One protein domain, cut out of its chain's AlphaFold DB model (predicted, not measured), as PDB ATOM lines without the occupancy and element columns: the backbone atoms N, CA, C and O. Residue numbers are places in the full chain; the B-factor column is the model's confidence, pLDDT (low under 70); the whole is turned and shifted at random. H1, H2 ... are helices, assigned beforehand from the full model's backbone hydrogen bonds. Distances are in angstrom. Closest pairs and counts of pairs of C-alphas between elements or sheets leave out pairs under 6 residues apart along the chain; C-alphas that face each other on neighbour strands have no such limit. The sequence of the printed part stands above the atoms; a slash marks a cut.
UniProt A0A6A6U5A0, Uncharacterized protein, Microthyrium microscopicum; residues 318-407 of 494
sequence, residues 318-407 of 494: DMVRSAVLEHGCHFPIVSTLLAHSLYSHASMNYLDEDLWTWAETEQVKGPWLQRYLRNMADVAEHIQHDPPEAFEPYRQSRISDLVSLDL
ATOM      1  N   ASP A 318     164.354 279.033 225.693       96.56
ATOM      2  CA  ASP A 318     164.357 279.342 227.125       96.56
ATOM      3  C   ASP A 318     165.051 278.262 227.964       96.56
ATOM      4  O   ASP A 318     165.718 278.586 228.943       96.56
ATOM      5  N   MET A 319     164.964 276.984 227.570       96.38
ATOM      6  CA  MET A 319     165.694 275.906 228.250       96.38
ATOM      7  C   MET A 319     167.206 276.071 228.086       96.38
ATOM      8  O   MET A 319     167.949 275.901 229.052       96.38
ATOM      9  N   VAL A 320     167.668 276.425 226.881       97.56
ATOM     10  CA  VAL A 320     169.094 276.675 226.615       97.56
ATOM     11  C   VAL A 320     169.554 277.940 227.340       97.56
ATOM     12  O   VAL A 320     170.574 277.908 228.024       97.56
ATOM     13  N   ARG A 321     168.777 279.029 227.272       97.94
ATOM     14  CA  ARG A 321     169.051 280.278 227.998       97.94
ATOM     15  C   ARG A 321     169.137 280.056 229.499       97.94
ATOM     16  O   ARG A 321     170.124 280.460 230.096       97.94
ATOM     17  N   SER A 322     168.179 279.361 230.104       97.25
ATOM     18  CA  SER A 322     168.229 279.052 231.537       97.25
ATOM     19  C   SER A 322     169.449 278.186 231.883       97.25
ATOM     20  O   SER A 322     170.158 278.478 232.847       97.25
ATOM     21  N   ALA A 323     169.780 277.174 231.071       96.62
ATOM     22  CA  ALA A 323     170.958 276.334 231.300       96.62
ATOM     23  C   ALA A 323     172.286 277.119 231.230       96.62
ATOM     24  O   ALA A 323     173.220 276.826 231.982       96.62
ATOM     25  N   VAL A 324     172.376 278.117 230.346       97.94
ATOM     26  CA  VAL A 324     173.573 278.951 230.166       97.94
ATOM     27  C   VAL A 324     173.622 280.090 231.185       97.94
ATOM     28  O   VAL A 324     174.558 280.154 231.980       97.94
ATOM     29  N   LEU A 325     172.606 280.953 231.183       97.88
ATOM     30  CA  LEU A 325     172.571 282.222 231.913       97.88
ATOM     31  C   LEU A 325     172.323 282.032 233.412       97.88
ATOM     32  O   LEU A 325     172.937 282.716 234.224       97.88
ATOM     33  N   GLU A 326     171.442 281.102 233.792       97.12
ATOM     34  CA  GLU A 326     171.032 280.926 235.194       97.12
ATOM     35  C   GLU A 326     171.793 279.789 235.890       97.12
ATOM     36  O   GLU A 326     172.079 279.871 237.082       97.12
ATOM     37  N   HIS A 327     172.158 278.736 235.149       96.88
ATOM     38  CA  HIS A 327     172.761 277.515 235.705       96.88
ATOM     39  C   HIS A 327     174.253 277.353 235.369       96.88
ATOM     40  O   HIS A 327     174.836 276.283 235.562       96.88
ATOM     41  N   GLY A 328     174.899 278.419 234.889       95.00
ATOM     42  CA  GLY A 328     176.351 278.483 234.740       95.00
ATOM     43  C   GLY A 328     176.915 277.632 233.601       95.00
ATOM     44  O   GLY A 328     178.079 277.234 233.675       95.00
ATOM     45  N   CYS A 329     176.122 277.345 232.567       97.25
ATOM     46  CA  CYS A 329     176.567 276.744 231.309       97.25
ATOM     47  C   CYS A 329     177.371 275.443 231.487       97.25
ATOM     48  O   CYS A 329     178.551 275.346 231.136       97.25
ATOM     49  N   HIS A 330     176.750 274.426 232.082       96.44
ATOM     50  CA  HIS A 330     177.381 273.120 232.263       96.44
ATOM     51  C   HIS A 330     177.473 272.361 230.927       96.44
ATOM     52  O   HIS A 330     176.439 272.056 230.328       96.44
ATOM     53  N   PHE A 331     178.694 272.034 230.480       93.31
ATOM     54  CA  PHE A 331     178.959 271.512 229.129       93.31
ATOM     55  C   PHE A 331     178.060 270.327 228.737       93.31
ATOM     56  O   PHE A 331     177.311 270.491 227.778       93.31
ATOM     57  N   PRO A 332     178.007 269.202 229.487       90.31
ATOM     58  CA  PRO A 332     177.148 268.065 229.138       90.31
ATOM     59  C   PRO A 332     175.662 268.399 228.973       90.31
ATOM     60  O   PRO A 332     174.983 267.796 228.148       90.31
ATOM     61  N   ILE A 333     175.136 269.344 229.759       92.12
ATOM     62  CA  ILE A 333     173.710 269.691 229.726       92.12
ATOM     63  C   ILE A 333     173.433 270.555 228.498       92.12
ATOM     64  O   ILE A 333     172.539 270.252 227.713       92.12
ATOM     65  N   VAL A 334     174.224 271.613 228.313       96.31
ATOM     66  CA  VAL A 334     174.040 272.571 227.219       96.31
ATOM     67  C   VAL A 334     174.321 271.925 225.863       96.31
ATOM     68  O   VAL A 334     173.534 272.118 224.940       96.31
ATOM     69  N   SER A 335     175.370 271.104 225.741       94.56
ATOM     70  CA  SER A 335     175.670 270.383 224.497       94.56
ATOM     71  C   SER A 335     174.551 269.405 224.132       94.56
ATOM     72  O   SER A 335     174.108 269.385 222.987       94.56
ATOM     73  N   THR A 336     174.004 268.680 225.114       91.31
ATOM     74  CA  THR A 336     172.858 267.782 224.913       91.31
ATOM     75  C   THR A 336     171.612 268.554 224.480       91.31
ATOM     76  O   THR A 336     170.961 268.161 223.515       91.31
ATOM     77  N   LEU A 337     171.280 269.670 225.139       94.62
ATOM     78  CA  LEU A 337     170.129 270.501 224.764       94.62
ATOM     79  C   LEU A 337     170.272 271.050 223.338       94.62
ATOM     80  O   LEU A 337     169.331 270.957 222.550       94.62
ATOM     81  N   LEU A 338     171.448 271.572 222.988       95.62
ATOM     82  CA  LEU A 338     171.728 272.104 221.657       95.62
ATOM     83  C   LEU A 338     171.707 271.000 220.588       95.62
ATOM     84  O   LEU A 338     171.059 271.177 219.561       95.62
ATOM     85  N   ALA A 339     172.283 269.827 220.844       92.69
ATOM     86  CA  ALA A 339     172.199 268.696 219.921       92.69
ATOM     87  C   ALA A 339     170.749 268.214 219.732       92.69
ATOM     88  O   ALA A 339     170.306 267.987 218.608       92.69
ATOM     89  N   HIS A 340     169.970 268.112 220.812       89.94
ATOM     90  CA  HIS A 340     168.551 267.752 220.735       89.94
ATOM     91  C   HIS A 340     167.706 268.804 220.013       89.94
ATOM     92  O   HIS A 340     166.701 268.458 219.384       89.94
ATOM     93  N   SER A 341     168.104 270.074 220.077       94.75
ATOM     94  CA  SER A 341     167.397 271.159 219.401       94.75
ATOM     95  C   SER A 341     167.428 271.054 217.878       94.75
ATOM     96  O   SER A 341     166.493 271.526 217.250       94.75
ATOM     97  N   LEU A 342     168.411 270.359 217.294       92.69
ATOM     98  CA  LEU A 342     168.443 270.091 215.850       92.69
ATOM     99  C   LEU A 342     167.303 269.161 215.393       92.69
ATOM    100  O   LEU A 342     166.877 269.214 214.243       92.69
ATOM    101  N   TYR A 343     166.803 268.303 216.289       87.25
ATOM    102  CA  TYR A 343     165.761 267.310 215.983       87.25
ATOM    103  C   TYR A 343     164.377 267.732 216.464       87.25
ATOM    104  O   TYR A 343     163.351 267.364 215.890       87.25
ATOM    105  N   SER A 344     164.337 268.501 217.547       82.94
ATOM    106  CA  SER A 344     163.149 269.221 217.963       82.94
ATOM    107  C   SER A 344     162.883 270.265 216.885       82.94
ATOM    108  O   SER A 344     163.626 271.227 216.809       82.94
ATOM    109  N   HIS A 345     161.838 270.127 216.064       73.50
ATOM    110  CA  HIS A 345     161.411 271.128 215.061       73.50
ATOM    111  C   HIS A 345     161.083 272.534 215.643       73.50
ATOM    112  O   HIS A 345     160.324 273.311 215.065       73.50
ATOM    113  N   ALA A 346     161.555 272.858 216.846       77.62
ATOM    114  CA  ALA A 346     161.665 274.202 217.360       77.62
ATOM    115  C   ALA A 346     162.634 275.016 216.493       77.62
ATOM    116  O   ALA A 346     163.747 274.589 216.212       77.62
ATOM    117  N   SER A 347     162.221 276.226 216.130       87.19
ATOM    118  CA  SER A 347     163.122 277.255 215.622       87.19
ATOM    119  C   SER A 347     164.049 277.701 216.760       87.19
ATOM    120  O   SER A 347     163.727 278.641 217.490       87.19
ATOM    121  N   MET A 348     165.139 276.968 216.976       96.00
ATOM    122  CA  MET A 348     166.210 277.365 217.887       96.00
ATOM    123  C   MET A 348     167.022 278.478 217.217       96.00
ATOM    124  O   MET A 348     167.444 278.328 216.071       96.00
ATOM    125  N   ASN A 349     167.227 279.598 217.909       97.25
ATOM    126  CA  ASN A 349     168.109 280.659 217.441       97.25
ATOM    127  C   ASN A 349     169.508 280.431 218.027       97.25
ATOM    128  O   ASN A 349     169.776 280.762 219.180       97.25
ATOM    129  N   TYR A 350     170.412 279.861 217.231       97.62
ATOM    130  CA  TYR A 350     171.810 279.661 217.632       97.62
ATOM    131  C   TYR A 350     172.621 280.970 217.652       97.62
ATOM    132  O   TYR A 350     173.711 281.014 218.220       97.62
ATOM    133  N   LEU A 351     172.071 282.048 217.082       97.31
ATOM    134  CA  LEU A 351     172.616 283.411 217.085       97.31
ATOM    135  C   LEU A 351     171.878 284.308 218.091       97.31
ATOM    136  O   LEU A 351     171.641 285.489 217.852       97.31
ATOM    137  N   ASP A 352     171.448 283.724 219.205       98.19
ATOM    138  CA  ASP A 352     170.747 284.436 220.267       98.19
ATOM    139  C   ASP A 352     171.650 285.464 220.959       98.19
ATOM    140  O   ASP A 352     172.663 285.100 221.555       98.19
ATOM    141  N   GLU A 353     171.269 286.741 220.898       98.31
ATOM    142  CA  GLU A 353     172.079 287.864 221.394       98.31
ATOM    143  C   GLU A 353     172.455 287.711 222.875       98.31
ATOM    144  O   GLU A 353     173.597 287.986 223.247       98.31
ATOM    145  N   ASP A 354     171.549 287.191 223.711       98.25
ATOM    146  CA  ASP A 354     171.804 286.989 225.140       98.25
ATOM    147  C   ASP A 354     172.858 285.896 225.378       98.25
ATOM    148  O   ASP A 354     173.782 286.078 226.176       98.25
ATOM    149  N   LEU A 355     172.756 284.765 224.666       98.25
ATOM    150  CA  LEU A 355     173.739 283.676 224.752       98.25
ATOM    151  C   LEU A 355     175.119 284.119 224.263       98.25
ATOM    152  O   LEU A 355     176.127 283.770 224.877       98.25
ATOM    153  N   TRP A 356     175.167 284.890 223.176       98.38
ATOM    154  CA  TRP A 356     176.414 285.392 222.606       98.38
ATOM    155  C   TRP A 356     177.066 286.448 223.490       98.38
ATOM    156  O   TRP A 356     178.251 286.322 223.786       98.38
ATOM    157  N   THR A 357     176.291 287.407 223.999       98.31
ATOM    158  CA  THR A 357     176.780 288.410 224.952       98.31
ATOM    159  C   THR A 357     177.337 287.732 226.200       98.31
ATOM    160  O   THR A 357     178.447 288.035 226.635       98.31
ATOM    161  N   TRP A 358     176.618 286.746 226.749       98.38
ATOM    162  CA  TRP A 358     177.109 285.970 227.886       98.38
ATOM    163  C   TRP A 358     178.424 285.257 227.554       98.38
ATOM    164  O   TRP A 358     179.396 285.367 228.305       98.38
ATOM    165  N   ALA A 359     178.493 284.591 226.401       98.19
ATOM    166  CA  ALA A 359     179.680 283.864 225.976       98.19
ATOM    167  C   ALA A 359     180.875 284.786 225.660       98.19
ATOM    168  O   ALA A 359     182.016 284.365 225.781       98.19
ATOM    169  N   GLU A 360     180.651 286.041 225.274       98.12
ATOM    170  CA  GLU A 360     181.716 287.044 225.129       98.12
ATOM    171  C   GLU A 360     182.232 287.547 226.482       98.12
ATOM    172  O   GLU A 360     183.424 287.818 226.629       98.12
ATOM    173  N   THR A 361     181.355 287.650 227.484       97.94
ATOM    174  CA  THR A 361     181.737 288.111 228.829       97.94
ATOM    175  C   THR A 361     182.430 287.038 229.676       97.94
ATOM    176  O   THR A 361     183.260 287.370 230.524       97.94
ATOM    177  N   GLU A 362     182.122 285.758 229.459       98.00
ATOM    178  CA  GLU A 362     182.624 284.647 230.272       98.00
ATOM    179  C   GLU A 362     183.945 284.082 229.722       98.00
ATOM    180  O   GLU A 362     183.970 283.368 228.722       98.00
ATOM    181  N   GLN A 363     185.063 284.334 230.407       96.94
ATOM    182  CA  GLN A 363     186.398 283.997 229.888       96.94
ATOM    183  C   GLN A 363     186.658 282.490 229.763       96.94
ATOM    184  O   GLN A 363     187.364 282.062 228.853       96.94
ATOM    185  N   VAL A 364     186.125 281.682 230.685       97.00
ATOM    186  CA  VAL A 364     186.458 280.248 230.755       97.00
ATOM    187  C   VAL A 364     185.526 279.417 229.877       97.00
ATOM    188  O   VAL A 364     185.975 278.555 229.125       97.00
ATOM    189  N   LYS A 365     184.214 279.654 229.977       97.50
ATOM    190  CA  LYS A 365     183.187 278.853 229.289       97.50
ATOM    191  C   LYS A 365     182.700 279.480 227.984       97.50
ATOM    192  O   LYS A 365     182.156 278.781 227.136       97.50
ATOM    193  N   GLY A 366     182.911 280.779 227.817       97.62
ATOM    194  CA  GLY A 366     182.508 281.515 226.631       97.62
ATOM    195  C   GLY A 366     183.065 280.955 225.324       97.62
ATOM    196  O   GLY A 366     182.272 280.645 224.432       97.62
ATOM    197  N   PRO A 367     184.389 280.727 225.202       97.81
ATOM    198  CA  PRO A 367     184.988 280.276 223.948       97.81
ATOM    199  C   PRO A 367     184.416 278.955 223.415       97.81
ATOM    200  O   PRO A 367     184.124 278.850 222.222       97.81
ATOM    201  N   TRP A 368     184.202 277.954 224.281       97.38
ATOM    202  CA  TRP A 368     183.631 276.680 223.836       97.38
ATOM    203  C   TRP A 368     182.158 276.837 223.450       97.38
ATOM    204  O   TRP A 368     181.741 276.280 222.436       97.38
ATOM    205  N   LEU A 369     181.380 277.626 224.205       98.00
ATOM    206  CA  LEU A 369     179.966 277.838 223.911       98.00
ATOM    207  C   LEU A 369     179.793 278.562 222.573       98.00
ATOM    208  O   LEU A 369     178.993 278.122 221.756       98.00
ATOM    209  N   GLN A 370     180.575 279.615 222.305       98.25
ATOM    210  CA  GLN A 370     180.547 280.321 221.018       98.25
ATOM    211  C   GLN A 370     180.856 279.388 219.849       98.25
ATOM    212  O   GLN A 370     180.208 279.459 218.805       98.25
ATOM    213  N   ARG A 371     181.858 278.519 220.010       97.06
ATOM    214  CA  ARG A 371     182.230 277.549 218.980       97.06
ATOM    215  C   ARG A 371     181.113 276.542 218.740       97.06
ATOM    216  O   ARG A 371     180.772 276.264 217.596       97.06
ATOM    217  N   TYR A 372     180.513 276.042 219.816       96.81
ATOM    218  CA  TYR A 372     179.424 275.080 219.738       96.81
ATOM    219  C   TYR A 372     178.163 275.698 219.118       96.81
ATOM    220  O   TYR A 372     177.555 275.087 218.245       96.81
ATOM    221  N   LEU A 373     177.804 276.931 219.497       97.69
ATOM    222  CA  LEU A 373     176.681 277.674 218.918       97.69
ATOM    223  C   LEU A 373     176.879 277.945 217.422       97.69
ATOM    224  O   LEU A 373     175.953 277.699 216.656       97.69
ATOM    225  N   ARG A 374     178.075 278.373 216.989       97.50
ATOM    226  CA  ARG A 374     178.391 278.537 215.555       97.50
ATOM    227  C   ARG A 374     178.222 277.237 214.789       97.50
ATOM    228  O   ARG A 374     177.520 277.205 213.791       97.50
ATOM    229  N   ASN A 375     178.803 276.156 215.297       94.81
ATOM    230  CA  ASN A 375     178.732 274.871 214.615       94.81
ATOM    231  C   ASN A 375     177.288 274.356 214.524       94.81
ATOM    232  O   ASN A 375     176.902 273.792 213.506       94.81
ATOM    233  N   MET A 376     176.465 274.580 215.553       95.44
ATOM    234  CA  MET A 376     175.046 274.221 215.507       95.44
ATOM    235  C   MET A 376     174.244 275.117 214.557       95.44
ATOM    236  O   MET A 376     173.341 274.612 213.895       95.44
ATOM    237  N   ALA A 377     174.590 276.405 214.446       95.94
ATOM    238  CA  ALA A 377     174.009 277.311 213.456       95.94
ATOM    239  C   ALA A 377     174.300 276.827 212.029       95.94
ATOM    240  O   ALA A 377     173.367 276.674 211.244       95.94
ATOM    241  N   ASP A 378     175.562 276.488 211.744       93.88
ATOM    242  CA  ASP A 378     175.982 275.938 210.454       93.88
ATOM    243  C   ASP A 378     175.198 274.655 210.140       93.88
ATOM    244  O   ASP A 378     174.613 274.522 209.068       93.88
ATOM    245  N   VAL A 379     175.136 273.702 211.079       92.38
ATOM    246  CA  VAL A 379     174.408 272.437 210.875       92.38
ATOM    247  C   VAL A 379     172.918 272.689 210.636       92.38
ATOM    248  O   VAL A 379     172.332 272.074 209.748       92.38
ATOM    249  N   ALA A 380     172.302 273.602 211.385       93.00
ATOM    250  CA  ALA A 380     170.895 273.943 211.218       93.00
ATOM    251  C   ALA A 380     170.600 274.602 209.862       93.00
ATOM    252  O   ALA A 380     169.564 274.308 209.268       93.00
ATOM    253  N   GLU A 381     171.501 275.445 209.354       92.88
ATOM    254  CA  GLU A 381     171.401 276.035 208.014       92.88
ATOM    255  C   GLU A 381     171.446 274.945 206.932       92.88
ATOM    256  O   GLU A 381     170.587 274.914 206.050       92.88
ATOM    257  N   HIS A 382     172.350 273.969 207.059       89.62
ATOM    258  CA  HIS A 382     172.420 272.838 206.126       89.62
ATOM    259  C   HIS A 382     171.153 271.967 206.175       89.62
ATOM    260  O   HIS A 382     170.626 271.598 205.129       89.62
ATOM    261  N   ILE A 383     170.595 271.705 207.368       87.94
ATOM    262  CA  ILE A 383     169.318 270.974 207.520       87.94
ATOM    263  C   ILE A 383     168.167 271.685 206.796       87.94
ATOM    264  O   ILE A 383     167.252 271.029 206.299       87.94
ATOM    265  N   GLN A 384     168.165 273.020 206.778       87.44
ATOM    266  CA  GLN A 384     167.098 273.793 206.143       87.44
ATOM    267  C   GLN A 384     167.200 273.806 204.615       87.44
ATOM    268  O   GLN A 384     166.163 273.873 203.950       87.44
ATOM    269  N   HIS A 385     168.416 273.762 204.067       85.38
ATOM    270  CA  HIS A 385     168.652 273.911 202.632       85.38
ATOM    271  C   HIS A 385     168.740 272.588 201.870       85.38
ATOM    272  O   HIS A 385     168.296 272.541 200.720       85.38
ATOM    273  N   ASP A 386     169.238 271.523 202.494       79.25
ATOM    274  CA  ASP A 386     169.429 270.248 201.811       79.25
ATOM    275  C   ASP A 386     168.226 269.307 201.981       79.25
ATOM    276  O   ASP A 386     167.637 269.204 203.063       79.25
ATOM    277  N   PRO A 387     167.831 268.577 200.919       65.75
ATOM    278  CA  PRO A 387     166.808 267.554 201.041       65.75
ATOM    279  C   PRO A 387     167.270 266.491 202.056       65.75
ATOM    280  O   PRO A 387     168.444 266.116 202.053       65.75
ATOM    281  N   PRO A 388     166.363 265.939 202.887       59.59
ATOM    282  CA  PRO A 388     166.709 265.030 203.990       59.59
ATOM    283  C   PRO A 388     167.554 263.811 203.587       59.59
ATOM    284  O   PRO A 388     168.194 263.190 204.427       59.59
ATOM    285  N   GLU A 389     167.524 263.454 202.306       60.59
ATOM    286  CA  GLU A 389     168.210 262.307 201.714       60.59
ATOM    287  C   GLU A 389     169.713 262.558 201.480       60.59
ATOM    288  O   GLU A 389     170.484 261.604 201.462       60.59
ATOM    289  N   ALA A 390     170.155 263.818 201.368       56.03
ATOM    290  CA  ALA A 390     171.568 264.191 201.203       56.03
ATOM    291  C   ALA A 390     172.311 264.388 202.542       56.03
ATOM    292  O   ALA A 390     173.517 264.626 202.566       56.03
ATOM    293  N   PHE A 391     171.588 264.307 203.663       54.44
ATOM    294  CA  PHE A 391     172.015 264.882 204.936       54.44
ATOM    295  C   PHE A 391     172.889 263.958 205.808       54.44
ATOM    296  O   PHE A 391     173.742 264.446 206.552       54.44
ATOM    297  N   GLU A 392     172.741 262.632 205.718       50.41
ATOM    298  CA  GLU A 392     173.445 261.715 206.638       50.41
ATOM    299  C   GLU A 392     174.978 261.681 206.525       50.41
ATOM    300  O   GLU A 392     175.623 261.628 207.576       50.41
ATOM    301  N   PRO A 393     175.596 261.781 205.334       48.50
ATOM    302  CA  PRO A 393     177.054 261.843 205.227       48.50
ATOM    303  C   PRO A 393     177.634 263.140 205.818       48.50
ATOM    304  O   PRO A 393     178.665 263.124 206.490       48.50
ATOM    305  N   TYR A 394     176.949 264.274 205.620       49.31
ATOM    306  CA  TYR A 394     177.388 265.588 206.107       49.31
ATOM    307  C   TYR A 394     177.265 265.714 207.634       49.31
ATOM    308  O   TYR A 394     178.147 266.252 208.308       49.31
ATOM    309  N   ARG A 395     176.191 265.140 208.193       52.09
ATOM    310  CA  ARG A 395     175.909 265.076 209.634       52.09
ATOM    311  C   ARG A 395     177.006 264.361 210.426       52.09
ATOM    312  O   ARG A 395     177.292 264.762 211.550       52.09
ATOM    313  N   GLN A 396     177.611 263.316 209.866       46.50
ATOM    314  CA  GLN A 396     178.610 262.496 210.559       46.50
ATOM    315  C   GLN A 396     180.002 263.152 210.581       46.50
ATOM    316  O   GLN A 396     180.687 263.085 211.598       46.50
ATOM    317  N   SER A 397     180.384 263.870 209.518       45.78
ATOM    318  CA  SER A 397     181.693 264.535 209.413       45.78
ATOM    319  C   SER A 397     181.837 265.745 210.355       45.78
ATOM    320  O   SER A 397     182.768 265.798 211.155       45.78
ATOM    321  N   ARG A 398     180.882 266.686 210.357       49.69
ATOM    322  CA  ARG A 398     180.984 267.943 211.138       49.69
ATOM    323  C   ARG A 398     180.775 267.775 212.649       49.69
ATOM    324  O   ARG A 398     181.264 268.586 213.433       49.69
ATOM    325  N   ILE A 399     180.029 266.750 213.072       45.09
ATOM    326  CA  ILE A 399     179.819 266.440 214.498       45.09
ATOM    327  C   ILE A 399     181.062 265.763 215.104       45.09
ATOM    328  O   ILE A 399     181.328 265.948 216.291       45.09
ATOM    329  N   SER A 400     181.854 265.048 214.299       39.25
ATOM    330  CA  SER A 400     183.145 264.488 214.719       39.25
ATOM    331  C   SER A 400     184.182 265.592 214.986       39.25
ATOM    332  O   SER A 400     184.772 265.640 216.066       39.25
ATOM    333  N   ASP A 401     184.279 266.585 214.092       42.25
ATOM    334  CA  ASP A 401     185.163 267.754 214.257       42.25
ATOM    335  C   ASP A 401     184.899 268.541 215.550       42.25
ATOM    336  O   ASP A 401     185.805 269.146 216.117       42.25
ATOM    337  N   LEU A 402     183.655 268.529 216.036       40.19
ATOM    338  CA  LEU A 402     183.192 269.215 217.245       40.19
ATOM    339  C   LEU A 402     183.758 268.634 218.555       40.19
ATOM    340  O   LEU A 402     183.815 269.357 219.552       40.19
ATOM    341  N   VAL A 403     184.148 267.356 218.568       39.50
ATOM    342  CA  VAL A 403     184.662 266.645 219.757       39.50
ATOM    343  C   VAL A 403     186.193 266.702 219.830       39.50
ATOM    344  O   VAL A 403     186.754 266.693 220.923       39.50
ATOM    345  N   SER A 404     186.870 266.888 218.696       38.66
ATOM    346  CA  SER A 404     188.337 266.947 218.575       38.66
ATOM    347  C   SER A 404     188.964 268.280 219.020       38.66
ATOM    348  O   SER A 404     190.122 268.565 218.719       38.66
ATOM    349  N   LEU A 405     188.216 269.137 219.723       38.09
ATOM    350  CA  LEU A 405     188.597 270.526 219.973       38.09
ATOM    351  C   LEU A 405     188.913 270.834 221.442       38.09
ATOM    352  O   LEU A 405     188.076 271.307 222.204       38.09
ATOM    353  N   ASP A 406     190.211 270.695 221.717       43.22
ATOM    354  CA  ASP A 406     191.077 271.756 222.252       43.22
ATOM    355  C   ASP A 406     191.213 271.922 223.784       43.22
ATOM    356  O   ASP A 406     190.809 272.924 224.375       43.22
ATOM    357  N   LEU A 407     191.908 270.963 224.413       36.31
ATOM    358  CA  LEU A 407     192.687 271.196 225.643       36.31
ATOM    359  C   LEU A 407     194.178 271.491 225.357       36.31
ATOM    360  O   LEU A 407     194.897 271.920 226.260       36.31
TER     361      LEU A 407
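Overview. This is residues 318 to 407 of the 494 residues of an uncharacterized protein of Microthyrium microscopicum (UniProt A0A6A6U5A0). Four helices lie side by side in a loose ring, with H1 and H2 on one side of it and H3 and the first part of the long helix H4 on the other. H4 runs on past the other three, and beyond its last residue, His 385, a tight turn leads into H5, which folds back loosely beside the later part of H4. The printed part has 90 residues with five named helices, H1 to H5 in order along the chain, and no named strand; the class is all helix. The whole is compact, with a radius of gyration of the C-alphas of 13.2 A and spans of 39, 30 and 19 A.

Arrangement. Begin with H4, residues 366 to 385, the hub, which touches three other helices. Its residues 366 to 370 alone touch H3, residues 353 to 361; look at the C-alphas of Ala 359 and Gly 366, the closest pair, 3.7 A apart. These two form a helical hairpin, opposite ways at a shallow tilt of 32 degrees. Farther along, residues 372 to 376 of H4 alone touch H2, residues 331 to 341, the closest C-alphas being those of Leu 338 and Met 376 at 7.3 A. H2 and H4 run the same way at a shallow tilt of 14 degrees. H1, residues 318 to 326, forms a helical hairpin with H2, at a shallow tilt of 19 degrees; their closest C-alphas, of Ala 323 and Val 334, are 6.3 A apart. H1 also touches H3, the same way at a shallow tilt of 25 degrees, with the C-alphas of Arg 321 and Leu 355 closest at 6.6 A. H1 and H4 are apart, and so are H2 and H3. Residues 379 to 383 of H4 alone touch H5, residues 391 to 401, and only just, with 3 pairs of C-alphas within 8 A; the closest are those of Ile 383 and Phe 391 at 7.1 A. H4 and H5 are a helical hairpin at a shallow tilt of 11 degrees, and H5 is apart from H1, H2 and H3. In H1, H2, H3 and H4 every O i to N i+4 pair is within hydrogen-bond range; in H5 4 of 7 are.

Along the chain. Find C-alpha 366 at (182.508, 281.515, 226.631); from there H4 runs 28.7 A to C-alpha 385 at (168.652, 273.911, 202.632). H5 runs 16.4 A and ends at C-alpha 401, (185.163, 267.754, 214.257). H2 measures 15.1 A, H3 12.2 A and H1 10.6 A from first to last C-alpha.

Size, cuts and confidence. The two C-alphas farthest apart, of Gln 363 and Glu 389, are 39.9 A apart. The printed part has no cut. The link from H2 to H3, 11 residues, is long; the other three are tight. Residues 384 to 389, of which 384 and 385 belong to H4, stand free. The mean pLDDT of the printed part is 83.5, but look with caution at residues 387 to 407, which are under 70; H5 has a mean of 48.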